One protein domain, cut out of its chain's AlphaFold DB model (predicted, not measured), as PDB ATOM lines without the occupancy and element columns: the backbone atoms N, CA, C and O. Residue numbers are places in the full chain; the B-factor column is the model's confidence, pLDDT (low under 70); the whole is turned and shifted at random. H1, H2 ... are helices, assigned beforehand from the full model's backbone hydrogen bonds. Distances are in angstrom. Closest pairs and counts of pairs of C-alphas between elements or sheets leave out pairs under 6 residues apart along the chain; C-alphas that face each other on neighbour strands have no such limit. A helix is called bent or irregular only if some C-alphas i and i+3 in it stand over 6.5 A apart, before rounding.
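What this domain is: This is residues 405 to 535 and 555 to 572 of the 572 residues of the protein "E3 ubiquitin-protein ligase" of Thelohanellus kitauei (UniProt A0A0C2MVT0). This is a five-helix bundle in two layers: H1, H4 and H7 side by side, running one way, and H6 and H8 running the opposite way. Short H3 crosses one end between H1 and H7, H2 packs on the last residues of H6, and H5 lies at the other end. The printed part has 149 residues with eight named helices, H1 to H8 in order, and no named strand: all helix. It is compact, with a radius of gyration of the C-alphas of 15.7 A and spans of 49 by 40 by 23 A.

How they stand to each other: H1, residues 405 to 422, is irregular: C-alphas 411 and 414 are 8.5 A apart. With residues 410 to 414 alone it touches H4, residues 452 to 466, at a shallow tilt of 14 degrees, the same way; the closest C-alphas, of Glu 414 and Val 459, are 5.9 A apart. The hub is H6, residues 484 to 503; its residues 489 to 496 alone touch residues 417 to 422 of H1, opposite ways at 21 degrees, closest at C-alphas 421 and 492, 5.8 A. H5, residues 475 to 481, forms a hairpin with H6, only just touching its residues 486 to 490 with 3 pairs of C-alphas within 8 A, closest at C-alphas 479 and 487, 5.5 A. Every O i to N i+4 pair is within hydrogen-bond range in H4, H5, H6, H3, residues 441 to 449, and H7, residues 515 to 533, against 12 of 14 in H1, 6 of 10 in H8, residues 556 to 569, and 1 of 4 in H2, residues 431 to 438, where 3 of 5 O i to N i+3 pairs are.

Where its parts are: H1 begins at C-alpha 405 (95.758, 25.931, 38.531), and H8 ends at C-alpha 569 (75.804, 11.887, 41.303). H6 is 28.4 A long and H7 26.6 A.

The domain as a whole: Residues 536 to 554 are not printed, a gap of 14.6 A between C-alphas 535 and 555. The link from H6 to H7 is long. Mean pLDDT of the printed part is 70.7, and of H8 41.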
ATOM      1  N   VAL A 405      97.090  25.313  38.500       86.44
ATOM      2  CA  VAL A 405      95.758  25.931  38.531       86.44
ATOM      3  C   VAL A 405      94.838  25.209  39.512       86.44
ATOM      4  O   VAL A 405      94.187  25.863  40.324       86.44
ATOM      5  N   ALA A 406      94.804  23.873  39.480       85.81
ATOM      6  CA  ALA A 406      93.985  23.073  40.390       85.81
ATOM      7  C   ALA A 406      94.289  23.407  41.855       85.81
ATOM      8  O   ALA A 406      93.387  23.636  42.663       85.81
ATOM      9  N   ARG A 407      95.584  23.475  42.181       88.56
ATOM     10  CA  ARG A 407      96.075  23.829  43.513       88.56
ATOM     11  C   ARG A 407      95.706  25.260  43.891       88.56
ATOM     12  O   ARG A 407      95.163  25.466  44.971       88.56
ATOM     13  N   PHE A 408      95.912  26.214  42.984       89.56
ATOM     14  CA  PHE A 408      95.546  27.612  43.202       89.56
ATOM     15  C   PHE A 408      94.045  27.776  43.498       89.56
ATOM     16  O   PHE A 408      93.678  28.481  44.436       89.56
ATOM     17  N   ILE A 409      93.174  27.080  42.753       88.56
ATOM     18  CA  ILE A 409      91.724  27.063  43.007       88.56
ATOM     19  C   ILE A 409      91.434  26.465  44.385       88.56
ATOM     20  O   ILE A 409      90.665  27.040  45.152       88.56
ATOM     21  N   LEU A 410      92.032  25.315  44.708       89.50
ATOM     22  CA  LEU A 410      91.826  24.636  45.987       89.50
ATOM     23  C   LEU A 410      92.222  25.504  47.172       89.50
ATOM     24  O   LEU A 410      91.476  25.547  48.145       89.50
ATOM     25  N   GLU A 411      93.361  26.184  47.106       91.56
ATOM     26  CA  GLU A 411      93.869  27.035  48.183       91.56
ATOM     27  C   GLU A 411      92.975  28.268  48.357       91.56
ATOM     28  O   GLU A 411      92.498  28.525  49.466       91.56
ATOM     29  N   ASN A 412      92.598  28.913  47.250       91.69
ATOM     30  CA  ASN A 412      92.007  30.252  47.268       91.69
ATOM     31  C   ASN A 412      90.496  30.311  46.957       91.69
ATOM     32  O   ASN A 412      89.943  31.381  46.717       91.69
ATOM     33  N   PHE A 413      89.796  29.170  46.957       90.75
ATOM     34  CA  PHE A 413      88.407  29.068  46.479       90.75
ATOM     35  C   PHE A 413      87.414  30.081  47.080       90.75
ATOM     36  O   PHE A 413      86.553  30.597  46.370       90.75
ATOM     37  N   GLU A 414      87.495  30.343  48.385       90.88
ATOM     38  CA  GLU A 414      86.572  31.255  49.072       90.88
ATOM     39  C   GLU A 414      86.754  32.705  48.617       90.88
ATOM     40  O   GLU A 414      85.779  33.402  48.324       90.88
ATOM     41  N   GLU A 415      88.007  33.128  48.485       89.50
ATOM     42  CA  GLU A 415      88.383  34.457  48.018       89.50
ATOM     43  C   GLU A 415      87.990  34.634  46.542       89.50
ATOM     44  O   GLU A 415      87.321  35.606  46.195       89.50
ATOM     45  N   LEU A 416      88.252  33.624  45.696       89.25
ATOM     46  CA  LEU A 416      87.798  33.592  44.297       89.25
ATOM     47  C   LEU A 416      86.286  33.809  44.174       89.25
ATOM     48  O   LEU A 416      85.828  34.606  43.354       89.25
ATOM     49  N   CYS A 417      85.498  33.109  44.994       86.75
ATOM     50  CA  CYS A 417      84.045  33.245  44.984       86.75
ATOM     51  C   CYS A 417      83.588  34.629  45.464       86.75
ATOM     52  O   CYS A 417      82.624  35.174  44.925       86.75
ATOM     53  N   THR A 418      84.274  35.197  46.457       85.12
ATOM     54  CA  THR A 418      83.966  36.524  47.005       85.12
ATOM     55  C   THR A 418      84.218  37.612  45.962       85.12
ATOM     56  O   THR A 418      83.287  38.339  45.607       85.12
ATOM     57  N   HIS A 419      85.405  37.637  45.348       81.88
ATOM     58  CA  HIS A 419      85.714  38.589  44.277       81.88
ATOM     59  C   HIS A 419      84.837  38.390  43.039       81.88
ATOM     60  O   HIS A 419      84.426  39.367  42.410       81.88
ATOM     61  N   TYR A 420      84.450  37.147  42.723       81.81
ATOM     62  CA  TYR A 420      83.481  36.887  41.656       81.81
ATOM     63  C   TYR A 420      82.128  37.561  41.914       81.81
ATOM     64  O   TYR A 420      81.448  37.938  40.959       81.81
ATOM     65  N   LEU A 421      81.694  37.720  43.169       78.94
ATOM     66  CA  LEU A 421      80.466  38.458  43.486       78.94
ATOM     67  C   LEU A 421      80.659  39.980  43.414       78.94
ATOM     68  O   LEU A 421      79.744  40.698  42.993       78.94
ATOM     69  N   GLU A 422      81.840  40.471  43.771       73.75
ATOM     70  CA  GLU A 422      82.160  41.902  43.799       73.75
ATOM     71  C   GLU A 422      82.434  42.490  42.400       73.75
ATOM     72  O   GLU A 422      82.020  43.616  42.115       73.75
ATOM     73  N   ASP A 423      83.037  41.723  41.483       69.44
ATOM     74  CA  ASP A 423      83.586  42.205  40.198       69.44
ATOM     75  C   ASP A 423      82.543  42.801  39.238       69.44
ATOM     76  O   ASP A 423      81.932  42.093  38.449       69.44
ATOM     77  N   CYS A 424      82.276  44.099  39.249       61.09
ATOM     78  CA  CYS A 424      81.166  44.679  38.479       61.09
ATOM     79  C   CYS A 424      81.308  44.615  36.938       61.09
ATOM     80  O   CYS A 424      80.391  45.056  36.243       61.09
ATOM     81  N   ASN A 425      82.405  44.061  36.415       60.94
ATOM     82  CA  ASN A 425      82.714  43.988  34.991       60.94
ATOM     83  C   ASN A 425      82.046  42.798  34.268       60.94
ATOM     84  O   ASN A 425      81.360  41.959  34.852       60.94
ATOM     85  N   GLU A 426      82.243  42.728  32.947       58.78
ATOM     86  CA  GLU A 426      81.735  41.633  32.117       58.78
ATOM     87  C   GLU A 426      82.320  40.279  32.530       58.78
ATOM     88  O   GLU A 426      83.522  40.033  32.423       58.78
ATOM     89  N   GLN A 427      81.426  39.359  32.890       60.47
ATOM     90  CA  GLN A 427      81.739  37.999  33.331       60.47
ATOM     91  C   GLN A 427      82.646  37.221  32.359       60.47
ATOM     92  O   GLN A 427      83.412  36.363  32.785       60.47
ATOM     93  N   ILE A 428      82.633  37.536  31.062       56.88
ATOM     94  CA  ILE A 428      83.421  36.837  30.028       56.88
ATOM     95  C   ILE A 428      84.944  37.090  30.168       56.88
ATOM     96  O   ILE A 428      85.756  36.465  29.485       56.88
ATOM     97  N   TYR A 429      85.354  38.021  31.034       64.00
ATOM     98  CA  TYR A 429      86.756  38.347  31.314       64.00
ATOM     99  C   TYR A 429      87.168  38.013  32.751       64.00
ATOM    100  O   TYR A 429      88.106  38.614  33.260       64.00
ATOM    101  N   CYS A 430      86.456  37.111  33.424       77.00
ATOM    102  CA  CYS A 430      86.819  36.632  34.753       77.00
ATOM    103  C   CYS A 430      87.606  35.324  34.661       77.00
ATOM    104  O   CYS A 430      87.227  34.425  33.901       77.00
ATOM    105  N   PHE A 431      88.659  35.210  35.471       82.06
ATOM    106  CA  PHE A 431      89.492  34.019  35.576       82.06
ATOM    107  C   PHE A 431      88.654  32.748  35.757       82.06
ATOM    108  O   PHE A 431      88.802  31.799  34.988       82.06
ATOM    109  N   LEU A 432      87.687  32.763  36.682       80.38
ATOM    110  CA  LEU A 432      86.843  31.599  36.971       80.38
ATOM    111  C   LEU A 432      85.991  31.151  35.772       80.38
ATOM    112  O   LEU A 432      85.819  29.956  35.551       80.38
ATOM    113  N   ASN A 433      85.497  32.091  34.963       75.62
ATOM    114  CA  ASN A 433      84.686  31.768  33.784       75.62
ATOM    115  C   ASN A 433      85.516  31.228  32.621       75.62
ATOM    116  O   ASN A 433      85.002  30.481  31.794       75.62
ATOM    117  N   ILE A 434      86.797  31.582  32.555       69.38
ATOM    118  CA  ILE A 434      87.706  31.089  31.517       69.38
ATOM    119  C   ILE A 434      88.242  29.701  31.848       69.38
ATOM    120  O   ILE A 434      88.409  28.902  30.929       69.38
ATOM    121  N   LEU A 435      88.414  29.376  33.133       70.69
ATOM    122  CA  LEU A 435      88.736  28.013  33.572       70.69
ATOM    123  C   LEU A 435      87.716  26.981  33.076       70.69
ATOM    124  O   LEU A 435      88.076  25.867  32.722       70.69
ATOM    125  N   VAL A 436      86.447  27.377  32.994       68.12
ATOM    126  CA  VAL A 436      85.364  26.537  32.475       68.12
ATOM    127  C   VAL A 436      85.511  26.219  30.987       68.12
ATOM    128  O   VAL A 436      85.018  25.195  30.530       68.12
ATOM    129  N   MET A 437      86.182  27.063  30.205       61.22
ATOM    130  CA  MET A 437      86.322  26.823  28.765       61.22
ATOM    131  C   MET A 437      87.286  25.674  28.450       61.22
ATOM    132  O   MET A 437      87.259  25.167  27.339       61.22
ATOM    133  N   PHE A 438      88.107  25.262  29.416       59.12
ATOM    134  CA  PHE A 438      89.108  24.206  29.279       59.12
ATOM    135  C   PHE A 438      89.066  23.358  30.534       59.12
ATOM    136  O   PHE A 438      89.973  23.459  31.349       59.12
ATOM    137  N   VAL A 439      87.995  22.584  30.724       59.06
ATOM    138  CA  VAL A 439      87.910  21.596  31.807       59.06
ATOM    139  C   VAL A 439      88.563  20.306  31.322       59.06
ATOM    140  O   VAL A 439      87.900  19.506  30.658       59.06
ATOM    141  N   PRO A 440      89.845  20.054  31.630       62.31
ATOM    142  CA  PRO A 440      90.492  18.821  31.256       62.31
ATOM    143  C   PRO A 440      90.167  17.804  32.359       62.31
ATOM    144  O   PRO A 440      90.090  18.135  33.551       62.31
ATOM    145  N   PHE A 441      89.970  16.545  31.982       62.25
ATOM    146  CA  PHE A 441      89.693  15.452  32.920       62.25
ATOM    147  C   PHE A 441      90.653  15.418  34.147       62.25
ATOM    148  O   PHE A 441      90.164  15.270  35.274       62.25
ATOM    149  N   PRO A 442      91.977  15.664  34.004       68.19
ATOM    150  CA  PRO A 442      92.928  15.723  35.116       68.19
ATOM    151  C   PRO A 442      92.656  16.830  36.134       68.19
ATOM    152  O   PRO A 442      92.852  16.611  37.329       68.19
ATOM    153  N   LEU A 443      92.190  18.006  35.695       76.75
ATOM    154  CA  LEU A 443      91.904  19.128  36.596       76.75
ATOM    155  C   LEU A 443      90.786  18.748  37.564       76.75
ATOM    156  O   LEU A 443      90.934  18.899  38.775       76.75
ATOM    157  N   VAL A 444      89.683  18.211  37.038       77.25
ATOM    158  CA  VAL A 444      88.534  17.805  37.856       77.25
ATOM    159  C   VAL A 444      88.902  16.639  38.760       77.25
ATOM    160  O   VAL A 444      88.547  16.666  39.938       77.25
ATOM    161  N   SER A 445      89.649  15.654  38.245       78.62
ATOM    162  CA  SER A 445      90.129  14.537  39.063       78.62
ATOM    163  C   SER A 445      90.938  15.039  40.254       78.62
ATOM    164  O   SER A 445      90.602  14.729  41.397       78.62
ATOM    165  N   TYR A 446      91.925  15.903  40.002       85.62
ATOM    166  CA  TYR A 446      92.766  16.474  41.048       85.62
ATOM    167  C   TYR A 446      91.953  17.296  42.054       85.62
ATOM    168  O   TYR A 446      92.112  17.120  43.262       85.62
ATOM    169  N   LEU A 447      91.061  18.181  41.590       85.25
ATOM    170  CA  LEU A 447      90.207  18.987  42.469       85.25
ATOM    171  C   LEU A 447      89.374  18.092  43.399       85.25
ATOM    172  O   LEU A 447      89.375  18.278  44.619       85.25
ATOM    173  N   VAL A 448      88.678  17.103  42.835       83.44
ATOM    174  CA  VAL A 448      87.801  16.202  43.593       83.44
ATOM    175  C   VAL A 448      88.598  15.358  44.583       83.44
ATOM    176  O   VAL A 448      88.222  15.316  45.753       83.44
ATOM    177  N   GLU A 449      89.703  14.744  44.156       87.62
ATOM    178  CA  GLU A 449      90.571  13.915  45.010       87.62
ATOM    179  C   GLU A 449      91.148  14.682  46.205       87.62
ATOM    180  O   GLU A 449      91.378  14.092  47.264       87.62
ATOM    181  N   ASN A 450      91.321  15.996  46.049       90.69
ATOM    182  CA  ASN A 450      91.808  16.910  47.079       90.69
ATOM    183  C   ASN A 450      90.671  17.650  47.814       90.69
ATOM    184  O   ASN A 450      90.877  18.713  48.400       90.69
ATOM    185  N   GLY A 451      89.455  17.093  47.813       87.56
ATOM    186  CA  GLY A 451      88.363  17.532  48.689       87.56
ATOM    187  C   GLY A 451      87.641  18.811  48.252       87.56
ATOM    188  O   GLY A 451      86.851  19.359  49.032       87.56
ATOM    189  N   PHE A 452      87.851  19.270  47.010       88.31
ATOM    190  CA  PHE A 452      87.237  20.490  46.474       88.31
ATOM    191  C   PHE A 452      85.718  20.525  46.662       88.31
ATOM    192  O   PHE A 452      85.174  21.546  47.070       88.31
ATOM    193  N   LEU A 453      85.027  19.402  46.435       83.25
ATOM    194  CA  LEU A 453      83.564  19.334  46.519       83.25
ATOM    195  C   LEU A 453      83.034  19.733  47.904       83.25
ATOM    196  O   LEU A 453      82.073  20.491  48.000       83.25
ATOM    197  N   ASN A 454      83.665  19.267  48.987       83.25
ATOM    198  CA  ASN A 454      83.255  19.644  50.343       83.25
ATOM    199  C   ASN A 454      83.569  21.114  50.635       83.25
ATOM    200  O   ASN A 454      82.713  21.813  51.181       83.25
ATOM    201  N   LYS A 455      84.757  21.595  50.237       88.69
ATOM    202  CA  LYS A 455      85.127  23.012  50.378       88.69
ATOM    203  C   LYS A 455      84.120  23.905  49.650       88.69
ATOM    204  O   LYS A 455      83.613  24.861  50.235       88.69
ATOM    205  N   MET A 456      83.747  23.526  48.429       86.38
ATOM    206  CA  MET A 456      82.741  24.212  47.627       86.38
ATOM    207  C   MET A 456      81.384  24.280  48.334       86.38
ATOM    208  O   MET A 456      80.797  25.356  48.427       86.38
ATOM    209  N   LEU A 457      80.896  23.162  48.882       82.00
ATOM    210  CA  LEU A 457      79.629  23.131  49.624       82.00
ATOM    211  C   LEU A 457      79.631  24.075  50.834       82.00
ATOM    212  O   LEU A 457      78.639  24.769  51.071       82.00
ATOM    213  N   VAL A 458      80.731  24.110  51.592       84.62
ATOM    214  CA  VAL A 458      80.869  24.977  52.773       84.62
ATOM    215  C   VAL A 458      80.868  26.450  52.369       84.62
ATOM    216  O   VAL A 458      80.067  27.220  52.903       84.62
ATOM    217  N   VAL A 459      81.702  26.827  51.398       87.75
ATOM    218  CA  VAL A 459      81.822  28.213  50.916       87.75
ATOM    219  C   VAL A 459      80.491  28.708  50.350       87.75
ATOM    220  O   VAL A 459      79.966  29.717  50.819       87.75
ATOM    221  N   LEU A 460      79.868  27.957  49.435       83.56
ATOM    222  CA  LEU A 460      78.576  28.343  48.854       83.56
ATOM    223  C   LEU A 460      77.470  28.422  49.917       83.56
ATOM    224  O   LEU A 460      76.618  29.310  49.860       83.56
ATOM    225  N   SER A 461      77.489  27.538  50.923       79.19
ATOM    226  CA  SER A 461      76.544  27.625  52.040       79.19
ATOM    227  C   SER A 461      76.749  28.883  52.883       79.19
ATOM    228  O   SER A 461      75.756  29.439  53.358       79.19
ATOM    229  N   ASN A 462      77.989  29.313  53.112       83.88
ATOM    230  CA  ASN A 462      78.283  30.523  53.877       83.88
ATOM    231  C   ASN A 462      77.907  31.786  53.093       83.88
ATOM    232  O   ASN A 462      77.281  32.680  53.660       83.88
ATOM    233  N   MET A 463      78.164  31.809  51.784       82.06
ATOM    234  CA  MET A 463      77.739  32.898  50.896       82.06
ATOM    235  C   MET A 463      76.211  33.032  50.838       82.06
ATOM    236  O   MET A 463      75.673  34.131  50.907       82.06
ATOM    237  N   LEU A 464      75.468  31.922  50.788       76.62
ATOM    238  CA  LEU A 464      74.003  31.977  50.871       76.62
ATOM    239  C   LEU A 464      73.520  32.602  52.186       76.62
ATOM    240  O   LEU A 464      72.602  33.423  52.175       76.62
ATOM    241  N   LYS A 465      74.155  32.250  53.311       78.06
ATOM    242  CA  LYS A 465      73.833  32.842  54.618       78.06
ATOM    243  C   LYS A 465      74.145  34.339  54.653       78.06
ATOM    244  O   LYS A 465      73.321  35.088  55.170       78.06
ATOM    245  N   SER A 466      75.277  34.780  54.092       79.38
ATOM    246  CA  SER A 466      75.636  36.207  54.045       79.38
ATOM    247  C   SER A 466      74.679  37.021  53.168       79.38
ATOM    248  O   SER A 466      74.386  38.171  53.483       79.38
ATOM    249  N   LEU A 467      74.091  36.402  52.138       73.50
ATOM    250  CA  LEU A 467      73.012  36.982  51.329       73.50
ATOM    251  C   LEU A 467      71.628  36.943  52.010       73.50
ATOM    252  O   LEU A 467      70.627  37.314  51.395       73.50
ATOM    253  N   GLY A 468      71.536  36.480  53.261       71.38
ATOM    254  CA  GLY A 468      70.278  36.366  54.006       71.38
ATOM    255  C   GLY A 468      69.380  35.210  53.548       71.38
ATOM    256  O   GLY A 468      68.204  35.146  53.922       71.38
ATOM    257  N   VAL A 469      69.905  34.282  52.743       69.94
ATOM    258  CA  VAL A 469      69.175  33.102  52.265       69.94
ATOM    259  C   VAL A 469      69.302  31.980  53.298       69.94
ATOM    260  O   VAL A 469      70.204  31.146  53.263       69.94
ATOM    261  N   CYS A 470      68.364  31.961  54.242       65.31
ATOM    262  CA  CYS A 470      68.258  30.921  55.267       65.31
ATOM    263  C   CYS A 470      67.387  29.732  54.816       65.31
ATOM    264  O   CYS A 470      66.684  29.777  53.803       65.31
ATOM    265  N   ARG A 471      67.396  28.642  55.599       61.72
ATOM    266  CA  ARG A 471      66.523  27.477  55.362       61.72
ATOM    267  C   ARG A 471      65.056  27.909  55.245       61.72
ATOM    268  O   ARG A 471      64.540  28.605  56.110       61.72
ATOM    269  N   GLY A 472      64.386  27.461  54.181       56.38
ATOM    270  CA  GLY A 472      62.979  27.780  53.911       56.38
ATOM    271  C   GLY A 472      62.734  29.153  53.271       56.38
ATOM    272  O   GLY A 472      61.577  29.500  53.038       56.38
ATOM    273  N   ALA A 473      63.785  29.918  52.957       62.53
ATOM    274  CA  ALA A 473      63.651  31.197  52.274       62.53
ATOM    275  C   ALA A 473      63.055  31.037  50.865       62.53
ATOM    276  O   ALA A 473      63.493  30.204  50.068       62.53
ATOM    277  N   ASN A 474      62.072  31.880  50.533       65.81
ATOM    278  CA  ASN A 474      61.563  31.997  49.171       65.81
ATOM    279  C   ASN A 474      62.431  33.005  48.405       65.81
ATOM    280  O   ASN A 474      62.255  34.218  48.527       65.81
ATOM    281  N   VAL A 475      63.377  32.479  47.629       63.81
ATOM    282  CA  VAL A 475      64.362  33.259  46.868       63.81
ATOM    283  C   VAL A 475      63.690  34.197  45.859       63.81
ATOM    284  O   VAL A 475      64.128  35.330  45.708       63.81
ATOM    285  N   THR A 476      62.572  33.799  45.245       66.56
ATOM    286  CA  THR A 476      61.795  34.659  44.334       66.56
ATOM    287  C   THR A 476      61.206  35.870  45.061       66.56
ATOM    288  O   THR A 476      61.250  36.983  44.542       66.56
ATOM    289  N   ARG A 477      60.696  35.688  46.288       66.38
ATOM    290  CA  ARG A 477      60.221  36.799  47.132       66.38
ATOM    291  C   ARG A 477      61.372  37.674  47.628       66.38
ATOM    292  O   ARG A 477      61.203  38.891  47.660       66.38
ATOM    293  N   LEU A 478      62.515  37.085  47.993       67.12
ATOM    294  CA  LEU A 478      63.724  37.833  48.365       67.12
ATOM    295  C   LEU A 478      64.240  38.669  47.194       67.12
ATOM    296  O   LEU A 478      64.527  39.847  47.372       67.12
ATOM    297  N   TYR A 479      64.276  38.098  45.990       68.50
ATOM    298  CA  TYR A 479      64.630  38.821  44.776       68.50
ATOM    299  C   TYR A 479      63.626  39.938  44.501       68.50
ATOM    300  O   TYR A 479      64.030  41.081  44.351       68.50
ATOM    301  N   ALA A 480      62.318  39.664  44.516       71.69
ATOM    302  CA  ALA A 480      61.291  40.668  44.231       71.69
ATOM    303  C   ALA A 480      61.315  41.863  45.205       71.69
ATOM    304  O   ALA A 480      61.152  43.003  44.770       71.69
ATOM    305  N   ARG A 481      61.541  41.609  46.504       71.62
ATOM    306  CA  ARG A 481      61.580  42.633  47.568       71.62
ATOM    307  C   ARG A 481      62.963  43.252  47.791       71.62
ATOM    308  O   ARG A 481      63.064  44.247  48.501       71.62
ATOM    309  N   GLY A 482      64.014  42.656  47.237       69.12
ATOM    310  CA  GLY A 482      65.389  43.106  47.413       69.12
ATOM    311  C   GLY A 482      65.664  44.428  46.703       69.12
ATOM    312  O   GLY A 482      65.116  44.710  45.630       69.12
ATOM    313  N   ASN A 483      66.561  45.226  47.284       75.31
ATOM    314  CA  ASN A 483      67.138  46.367  46.582       75.31
ATOM    315  C   ASN A 483      68.004  45.881  45.398       75.31
ATOM    316  O   ASN A 483      68.276  44.686  45.241       75.31
ATOM    317  N   TRP A 484      68.430  46.806  44.538       70.12
ATOM    318  CA  TRP A 484      69.222  46.465  43.352       70.12
ATOM    319  C   TRP A 484      70.516  45.701  43.690       70.12
ATOM    320  O   TRP A 484      70.862  44.755  42.986       70.12
ATOM    321  N   ILE A 485      71.182  46.044  44.799       70.75
ATOM    322  CA  ILE A 485      72.421  45.394  45.248       70.75
ATOM    323  C   ILE A 485      72.159  43.922  45.587       70.75
ATOM    324  O   ILE A 485      72.842  43.040  45.070       70.75
ATOM    325  N   SER A 486      71.129  43.638  46.388       72.62
ATOM    326  CA  SER A 486      70.743  42.269  46.751       72.62
ATOM    327  C   SER A 486      70.336  41.442  45.530       72.62
ATOM    328  O   SER A 486      70.719  40.277  45.424       72.62
ATOM    329  N   LYS A 487      69.603  42.041  44.578       75.25
ATOM    330  CA  LYS A 487      69.246  41.387  43.307       75.25
ATOM    331  C   LYS A 487      70.489  41.036  42.490       75.25
ATOM    332  O   LYS A 487      70.621  39.897  42.052       75.25
ATOM    333  N   LYS A 488      71.417  41.986  42.329       75.81
ATOM    334  CA  LYS A 488      72.679  41.789  41.603       75.81
ATOM    335  C   LYS A 488      73.510  40.674  42.229       75.81
ATOM    336  O   LYS A 488      73.904  39.753  41.520       75.81
ATOM    337  N   LEU A 489      73.742  40.731  43.540       77.25
ATOM    338  CA  LEU A 489      74.512  39.713  44.258       77.25
ATOM    339  C   LEU A 489      73.897  38.321  44.095       77.25
ATOM    340  O   LEU A 489      74.622  37.367  43.824       77.25
ATOM    341  N   LEU A 490      72.565  38.210  44.173       76.69
ATOM    342  CA  LEU A 490      71.885  36.941  43.940       76.69
ATOM    343  C   LEU A 490      72.091  36.445  42.504       76.69
ATOM    344  O   LEU A 490      72.521  35.313  42.325       76.69
ATOM    345  N   THR A 491      71.849  37.274  41.485       78.31
ATOM    346  CA  THR A 491      72.056  36.894  40.073       78.31
ATOM    347  C   THR A 491      73.489  36.431  39.813       78.31
ATOM    348  O   THR A 491      73.716  35.441  39.116       78.31
ATOM    349  N   ARG A 492      74.474  37.104  40.411       79.69
ATOM    350  CA  ARG A 492      75.881  36.712  40.305       79.69
ATOM    351  C   ARG A 492      76.190  35.408  41.004       79.69
ATOM    352  O   ARG A 492      76.938  34.607  40.459       79.69
ATOM    353  N   PHE A 493      75.599  35.184  42.169       82.06
ATOM    354  CA  PHE A 493      75.713  33.916  42.865       82.06
ATOM    355  C   PHE A 493      75.159  32.762  42.013       82.06
ATOM    356  O   PHE A 493      75.775  31.705  41.942       82.06
ATOM    357  N   LEU A 494      74.057  32.973  41.285       78.31
ATOM    358  CA  LEU A 494      73.541  31.969  40.341       78.31
ATOM    359  C   LEU A 494      74.495  31.720  39.173       78.31
ATOM    360  O   LEU A 494      74.729  30.573  38.808       78.31
ATOM    361  N   SER A 495      75.076  32.783  38.622       80.31
ATOM    362  CA  SER A 495      76.085  32.664  37.570       80.31
ATOM    363  C   SER A 495      77.334  31.921  38.055       80.31
ATOM    364  O   SER A 495      77.808  31.042  37.348       80.31
ATOM    365  N   LEU A 496      77.813  32.198  39.273       83.12
ATOM    366  CA  LEU A 496      78.916  31.469  39.904       83.12
ATOM    367  C   LEU A 496      78.611  29.970  39.975       83.12
ATOM    368  O   LEU A 496      79.441  29.145  39.608       83.12
ATOM    369  N   ILE A 497      77.405  29.614  40.415       78.69
ATOM    370  CA  ILE A 497      76.951  28.222  40.463       78.69
ATOM    371  C   ILE A 497      76.985  27.585  39.074       78.69
ATOM    372  O   ILE A 497      77.430  26.447  38.935       78.69
ATOM    373  N   ASP A 498      76.483  28.280  38.057       77.25
ATOM    374  CA  ASP A 498      76.484  27.765  36.691       77.25
ATOM    375  C   ASP A 498      77.915  27.541  36.189       77.25
ATOM    376  O   ASP A 498      78.208  26.454  35.694       77.25
ATOM    377  N   THR A 499      78.823  28.488  36.424       78.88
ATOM    378  CA  THR A 499      80.256  28.356  36.131       78.88
ATOM    379  C   THR A 499      80.866  27.132  36.819       78.88
ATOM    380  O   THR A 499      81.486  26.298  36.163       78.88
ATOM    381  N   LEU A 500      80.637  26.954  38.122       80.50
ATOM    382  CA  LEU A 500      81.166  25.809  38.875       80.50
ATOM    383  C   LEU A 500      80.578  24.469  38.418       80.50
ATOM    384  O   LEU A 500      81.275  23.457  38.432       80.50
ATOM    385  N   ASN A 501      79.311  24.446  38.000       76.62
ATOM    386  CA  ASN A 501      78.698  23.231  37.466       76.62
ATOM    387  C   ASN A 501      79.365  22.792  36.167       76.62
ATOM    388  O   ASN A 501      79.597  21.600  35.995       76.62
ATOM    389  N   VAL A 502      79.674  23.737  35.278       74.88
ATOM    390  CA  VAL A 502      80.367  23.409  34.031       74.88
ATOM    391  C   VAL A 502      81.825  23.035  34.309       74.88
ATOM    392  O   VAL A 502      82.309  22.068  33.735       74.88
ATOM    393  N   LEU A 503      82.499  23.703  35.260       76.25
ATOM    394  CA  LEU A 503      83.847  23.320  35.714       76.25
ATOM    395  C   LEU A 503      83.919  21.855  36.171       76.25
ATOM    396  O   LEU A 503      84.946  21.207  36.015       76.25
ATOM    397  N   LEU A 504      82.847  21.343  36.771       75.50
ATOM    398  CA  LEU A 504      82.776  19.974  37.274       75.50
ATOM    399  C   LEU A 504      82.095  19.009  36.291       75.50
ATOM    400  O   LEU A 504      81.840  17.866  36.662       75.50
ATOM    401  N   GLU A 505      81.765  19.414  35.063       72.38
ATOM    402  CA  GLU A 505      81.008  18.574  34.129       72.38
ATOM    403  C   GLU A 505      81.887  17.465  33.517       72.38
ATOM    404  O   GLU A 505      82.453  17.603  32.438       72.38
ATOM    405  N   VAL A 506      81.980  16.317  34.202       67.31
ATOM    406  CA  VAL A 506      82.720  15.132  33.725       67.31
ATOM    407  C   VAL A 506      81.827  13.903  33.548       67.31
ATOM    408  O   VAL A 506      80.944  13.617  34.361       67.31
ATOM    409  N   SER A 507      82.076  13.127  32.485       63.81
ATOM    410  CA  SER A 507      81.403  11.838  32.277       63.81
ATOM    411  C   SER A 507      81.958  10.788  33.231       63.81
ATOM    412  O   SER A 507      83.086  10.331  33.067       63.81
ATOM    413  N   LEU A 508      81.134  10.327  34.172       63.91
ATOM    414  CA  LEU A 508      81.504   9.226  35.066       63.91
ATOM    415  C   LEU A 508      81.478   7.842  34.399       63.91
ATOM    416  O   LEU A 508      81.998   6.886  34.973       63.91
ATOM    417  N   LYS A 509      80.877   7.713  33.211       56.59
ATOM    418  CA  LYS A 509      80.751   6.438  32.490       56.59
ATOM    419  C   LYS A 509      82.000   6.168  31.648       56.59
ATOM    420  O   LYS A 509      82.400   7.035  30.880       56.59
ATOM    421  N   GLY A 510      82.544   4.953  31.748       56.50
ATOM    422  CA  GLY A 510      83.621   4.457  30.879       56.50
ATOM    423  C   GLY A 510      85.056   4.768  31.326       56.50
ATOM    424  O   GLY A 510      85.975   4.302  30.667       56.50
ATOM    425  N   ASN A 511      85.252   5.490  32.437       56.84
ATOM    426  CA  ASN A 511      86.575   5.854  32.961       56.84
ATOM    427  C   ASN A 511      86.921   5.069  34.240       56.84
ATOM    428  O   ASN A 511      86.075   4.900  35.126       56.84
ATOM    429  N   GLU A 512      88.176   4.632  34.376       65.81
ATOM    430  CA  GLU A 512      88.702   4.063  35.623       65.81
ATOM    431  C   GLU A 512      89.024   5.179  36.629       65.81
ATOM    432  O   GLU A 512      90.127   5.708  36.686       65.81
ATOM    433  N   TRP A 513      88.034   5.561  37.438       73.81
ATOM    434  CA  TRP A 513      88.233   6.541  38.512       73.81
ATOM    435  C   TRP A 513      89.007   5.957  39.689       73.81
ATOM    436  O   TRP A 513      88.666   4.859  40.152       73.81
ATOM    437  N   SER A 514      89.943   6.737  40.236       83.38
ATOM    438  CA  SER A 514      90.734   6.342  41.401       83.38
ATOM    439  C   SER A 514      89.850   6.062  42.636       83.38
ATOM    440  O   SER A 514      88.757   6.631  42.781       83.38
ATOM    441  N   PRO A 515      90.300   5.205  43.573       84.31
ATOM    442  CA  PRO A 515      89.592   4.984  44.835       84.31
ATOM    443  C   PRO A 515      89.390   6.276  45.640       84.31
ATOM    444  O   PRO A 515      88.334   6.461  46.246       84.31
ATOM    445  N   GLN A 516      90.374   7.181  45.602       88.44
ATOM    446  CA  GLN A 516      90.332   8.471  46.289       88.44
ATOM    447  C   GLN A 516      89.237   9.374  45.711       88.44
ATOM    448  O   GLN A 516      88.418   9.904  46.463       88.44
ATOM    449  N   PHE A 517      89.154   9.478  44.382       82.44
ATOM    450  CA  PHE A 517      88.126  10.262  43.695       82.44
ATOM    451  C   PHE A 517      86.718   9.801  44.098       82.44
ATOM    452  O   PHE A 517      85.871  10.600  44.503       82.44
ATOM    453  N   ARG A 518      86.483   8.481  44.079       79.25
ATOM    454  CA  ARG A 518      85.200   7.881  44.490       79.25
ATOM    455  C   ARG A 518      84.885   8.156  45.963       79.25
ATOM    456  O   ARG A 518      83.743   8.476  46.299       79.25
ATOM    457  N   ALA A 519      85.880   8.043  46.844       81.25
ATOM    458  CA  ALA A 519      85.709   8.289  48.273       81.25
ATOM    459  C   ALA A 519      85.322   9.749  48.569       81.25
ATOM    460  O   ALA A 519      84.426   9.987  49.387       81.25
ATOM    461  N   GLU A 520      85.942  10.715  47.889       82.56
ATOM    462  CA  GLU A 520      85.619  12.139  48.046       82.56
ATOM    463  C   GLU A 520      84.228  12.484  47.507       82.56
ATOM    464  O   GLU A 520      83.486  13.211  48.175       82.56
ATOM    465  N   ILE A 521      83.811  11.897  46.378       76.81
ATOM    466  CA  ILE A 521      82.427  12.018  45.884       76.81
ATOM    467  C   ILE A 521      81.438  11.518  46.939       76.81
ATOM    468  O   ILE A 521      80.501  12.233  47.300       76.81
ATOM    469  N   LEU A 522      81.651  10.319  47.488       75.94
ATOM    470  CA  LEU A 522      80.771   9.760  48.518       75.94
ATOM    471  C   LEU A 522      80.733  10.637  49.776       75.94
ATOM    472  O   LEU A 522      79.667  10.831  50.369       75.94
ATOM    473  N   ARG A 523      81.880  11.190  50.186       79.31
ATOM    474  CA  ARG A 523      81.964  12.108  51.329       79.31
ATOM    475  C   ARG A 523      81.175  13.387  51.066       79.31
ATOM    476  O   ARG A 523      80.358  13.765  51.902       79.31
ATOM    477  N   ALA A 524      81.363  14.008  49.903       77.81
ATOM    478  CA  ALA A 524      80.619  15.196  49.494       77.81
ATOM    479  C   ALA A 524      79.109  14.931  49.412       77.81
ATOM    480  O   ALA A 524      78.320  15.741  49.896       77.81
ATOM    481  N   GLY A 525      78.700  13.767  48.900       71.94
ATOM    482  CA  GLY A 525      77.299  13.338  48.874       71.94
ATOM    483  C   GLY A 525      76.680  13.210  50.273       71.94
ATOM    484  O   GLY A 525      75.552  13.655  50.497       71.94
ATOM    485  N   LYS A 526      77.424  12.674  51.252       74.50
ATOM    486  CA  LYS A 526      76.983  12.612  52.660       74.50
ATOM    487  C   LYS A 526      76.856  14.002  53.284       74.50
ATOM    488  O   LYS A 526      75.826  14.295  53.895       74.50
ATOM    489  N   SER A 527      77.860  14.863  53.099       75.06
ATOM    490  CA  SER A 527      77.823  16.260  53.556       75.06
ATOM    491  C   SER A 527      76.612  16.981  52.974       75.06
ATOM    492  O   SER A 527      75.841  17.599  53.707       75.06
ATOM    493  N   LEU A 528      76.377  16.807  51.676       70.81
ATOM    494  CA  LEU A 528      75.232  17.372  50.991       70.81
ATOM    495  C   LEU A 528      73.896  16.878  51.569       70.81
ATOM    496  O   LEU A 528      73.020  17.678  51.903       70.81
ATOM    497  N   SER A 529      73.752  15.565  51.748       66.12
ATOM    498  CA  SER A 529      72.561  14.973  52.359       66.12
ATOM    499  C   SER A 529      72.303  15.540  53.760       66.12
ATOM    500  O   SER A 529      71.171  15.887  54.093       66.12
ATOM    501  N   SER A 530      73.347  15.750  54.564       67.94
ATOM    502  CA  SER A 530      73.203  16.374  55.886       67.94
ATOM    503  C   SER A 530      72.737  17.839  55.812       67.94
ATOM    504  O   SER A 530      71.898  18.268  56.606       67.94
ATOM    505  N   VAL A 531      73.205  18.606  54.822       63.75
ATOM    506  CA  VAL A 531      72.785  20.000  54.610       63.75
ATOM    507  C   VAL A 531      71.315  20.066  54.190       63.75
ATOM    508  O   VAL A 531      70.569  20.895  54.726       63.75
ATOM    509  N   LEU A 532      70.900  19.164  53.293       60.16
ATOM    510  CA  LEU A 532      69.549  19.075  52.737       60.16
ATOM    511  C   LEU A 532      68.517  18.490  53.712       60.16
ATOM    512  O   LEU A 532      67.412  19.017  53.835       60.16
ATOM    513  N   PHE A 533      68.868  17.409  54.411       61.34
ATOM    514  CA  PHE A 533      67.928  16.568  55.163       61.34
ATOM    515  C   PHE A 533      68.182  16.538  56.673       61.34
ATOM    516  O   PHE A 533      67.396  15.943  57.412       61.34
ATOM    517  N   GLY A 534      69.245  17.186  57.154       49.12
ATOM    518  CA  GLY A 534      69.807  16.997  58.494       49.12
ATOM    519  C   GLY A 534      68.966  17.423  59.695       49.12
ATOM    520  O   GLY A 534      69.551  17.580  60.755       49.12
ATOM    521  N   HIS A 535      67.646  17.601  59.579       41.09
ATOM    522  CA  HIS A 535      66.711  17.687  60.714       41.09
ATOM    523  C   HIS A 535      65.378  16.941  60.483       41.09
ATOM    524  O   HIS A 535      64.387  17.239  61.140       41.09
ATOM    525  N   HIS A 555      60.592  23.950  48.256       41.62
ATOM    526  CA  HIS A 555      61.932  23.347  48.078       41.62
ATOM    527  C   HIS A 555      62.623  23.546  46.716       41.62
ATOM    528  O   HIS A 555      63.772  23.135  46.583       41.62
ATOM    529  N   ASP A 556      62.047  24.258  45.749       39.88
ATOM    530  CA  ASP A 556      62.555  24.145  44.374       39.88
ATOM    531  C   ASP A 556      63.962  24.696  44.111       39.88
ATOM    532  O   ASP A 556      64.645  24.127  43.279       39.88
ATOM    533  N   PHE A 557      64.469  25.716  44.815       37.12
ATOM    534  CA  PHE A 557      65.717  26.381  44.391       37.12
ATOM    535  C   PHE A 557      67.011  25.760  44.943       37.12
ATOM    536  O   PHE A 557      67.970  25.556  44.203       37.12
ATOM    537  N   VAL A 558      67.035  25.408  46.234       38.50
ATOM    538  CA  VAL A 558      68.163  24.676  46.845       38.50
ATOM    539  C   VAL A 558      68.194  23.243  46.308       38.50
ATOM    540  O   VAL A 558      69.267  22.709  46.046       38.50
ATOM    541  N   ILE A 559      67.024  22.650  46.041       38.34
ATOM    542  CA  ILE A 559      66.938  21.384  45.317       38.34
ATOM    543  C   ILE A 559      67.394  21.576  43.865       38.34
ATOM    544  O   ILE A 559      68.236  20.800  43.464       38.34
ATOM    545  N   PHE A 560      67.011  22.610  43.097       38.66
ATOM    546  CA  PHE A 560      67.554  22.831  41.733       38.66
ATOM    547  C   PHE A 560      69.084  22.978  41.703       38.66
ATOM    548  O   PHE A 560      69.749  22.374  40.858       38.66
ATOM    549  N   PHE A 561      69.630  23.752  42.647       45.34
ATOM    550  CA  PHE A 561      71.064  23.939  42.883       45.34
ATOM    551  C   PHE A 561      71.781  22.597  43.091       45.34
ATOM    552  O   PHE A 561      72.802  22.328  42.460       45.34
ATOM    553  N   PHE A 562      71.184  21.700  43.878       49.12
ATOM    554  CA  PHE A 562      71.713  20.358  44.110       49.12
ATOM    555  C   PHE A 562      71.294  19.306  43.073       49.12
ATOM    556  O   PHE A 562      71.981  18.299  42.944       49.12
ATOM    557  N   LEU A 563      70.233  19.541  42.291       40.28
ATOM    558  CA  LEU A 563      69.752  18.712  41.180       40.28
ATOM    559  C   LEU A 563      70.659  18.857  39.942       40.28
ATOM    560  O   LEU A 563      70.853  17.879  39.220       40.28
ATOM    561  N   LYS A 564      71.246  20.044  39.702       43.34
ATOM    562  CA  LYS A 564      72.294  20.235  38.676       43.34
ATOM    563  C   LYS A 564      73.587  19.519  39.066       43.34
ATOM    564  O   LYS A 564      74.082  18.718  38.276       43.34
ATOM    565  N   ILE A 565      74.040  19.700  40.311       44.22
ATOM    566  CA  ILE A 565      75.131  18.907  40.900       44.22
ATOM    567  C   ILE A 565      74.794  17.402  40.848       44.22
ATOM    568  O   ILE A 565      75.661  16.579  40.596       44.22
ATOM    569  N   GLN A 566      73.522  17.013  40.969       39.78
ATOM    570  CA  GLN A 566      73.064  15.623  40.854       39.78
ATOM    571  C   GLN A 566      73.393  14.958  39.514       39.78
ATOM    572  O   GLN A 566      73.405  13.735  39.487       39.78
ATOM    573  N   LYS A 567      73.679  15.674  38.415       42.09
ATOM    574  CA  LYS A 567      74.180  15.014  37.192       42.09
ATOM    575  C   LYS A 567      75.522  14.307  37.428       42.09
ATOM    576  O   LYS A 567      75.703  13.217  36.892       42.09
ATOM    577  N   LEU A 568      76.385  14.855  38.292       38.47
ATOM    578  CA  LEU A 568      77.596  14.179  38.777       38.47
ATOM    579  C   LEU A 568      77.274  12.967  39.653       38.47
ATOM    580  O   LEU A 568      78.018  12.004  39.657       38.47
ATOM    581  N   PHE A 569      76.155  12.968  40.373       38.94
ATOM    582  CA  PHE A 569      75.804  11.887  41.303       38.94
ATOM    583  C   PHE A 569      74.841  10.838  40.717       38.94
ATOM    584  O   PHE A 569      74.689   9.771  41.293       38.94
ATOM    585  N   ARG A 570      74.189  11.104  39.576       35.00
ATOM    586  CA  ARG A 570      73.157  10.241  38.958       35.00
ATOM    587  C   ARG A 570      73.710   9.056  38.155       35.00
ATOM    588  O   ARG A 570      72.921   8.299  37.597       35.00
ATOM    589  N   CYS A 571      75.030   8.908  38.053       34.59
ATOM    590  CA  CYS A 571      75.664   7.776  37.364       34.59
ATOM    591  C   CYS A 571      76.209   6.696  38.315       34.59
ATOM    592  O   CYS A 571      76.911   5.808  37.837       34.59
ATOM    593  N   TRP A 572      75.901   6.771  39.613       31.25
ATOM    594  CA  TRP A 572      76.277   5.778  40.623       31.25
ATOM    595  C   TRP A 572      75.055   5.215  41.339       31.25
ATOM    596  O   TRP A 572      74.154   6.018  41.677       31.25
TER     597      TRP A 572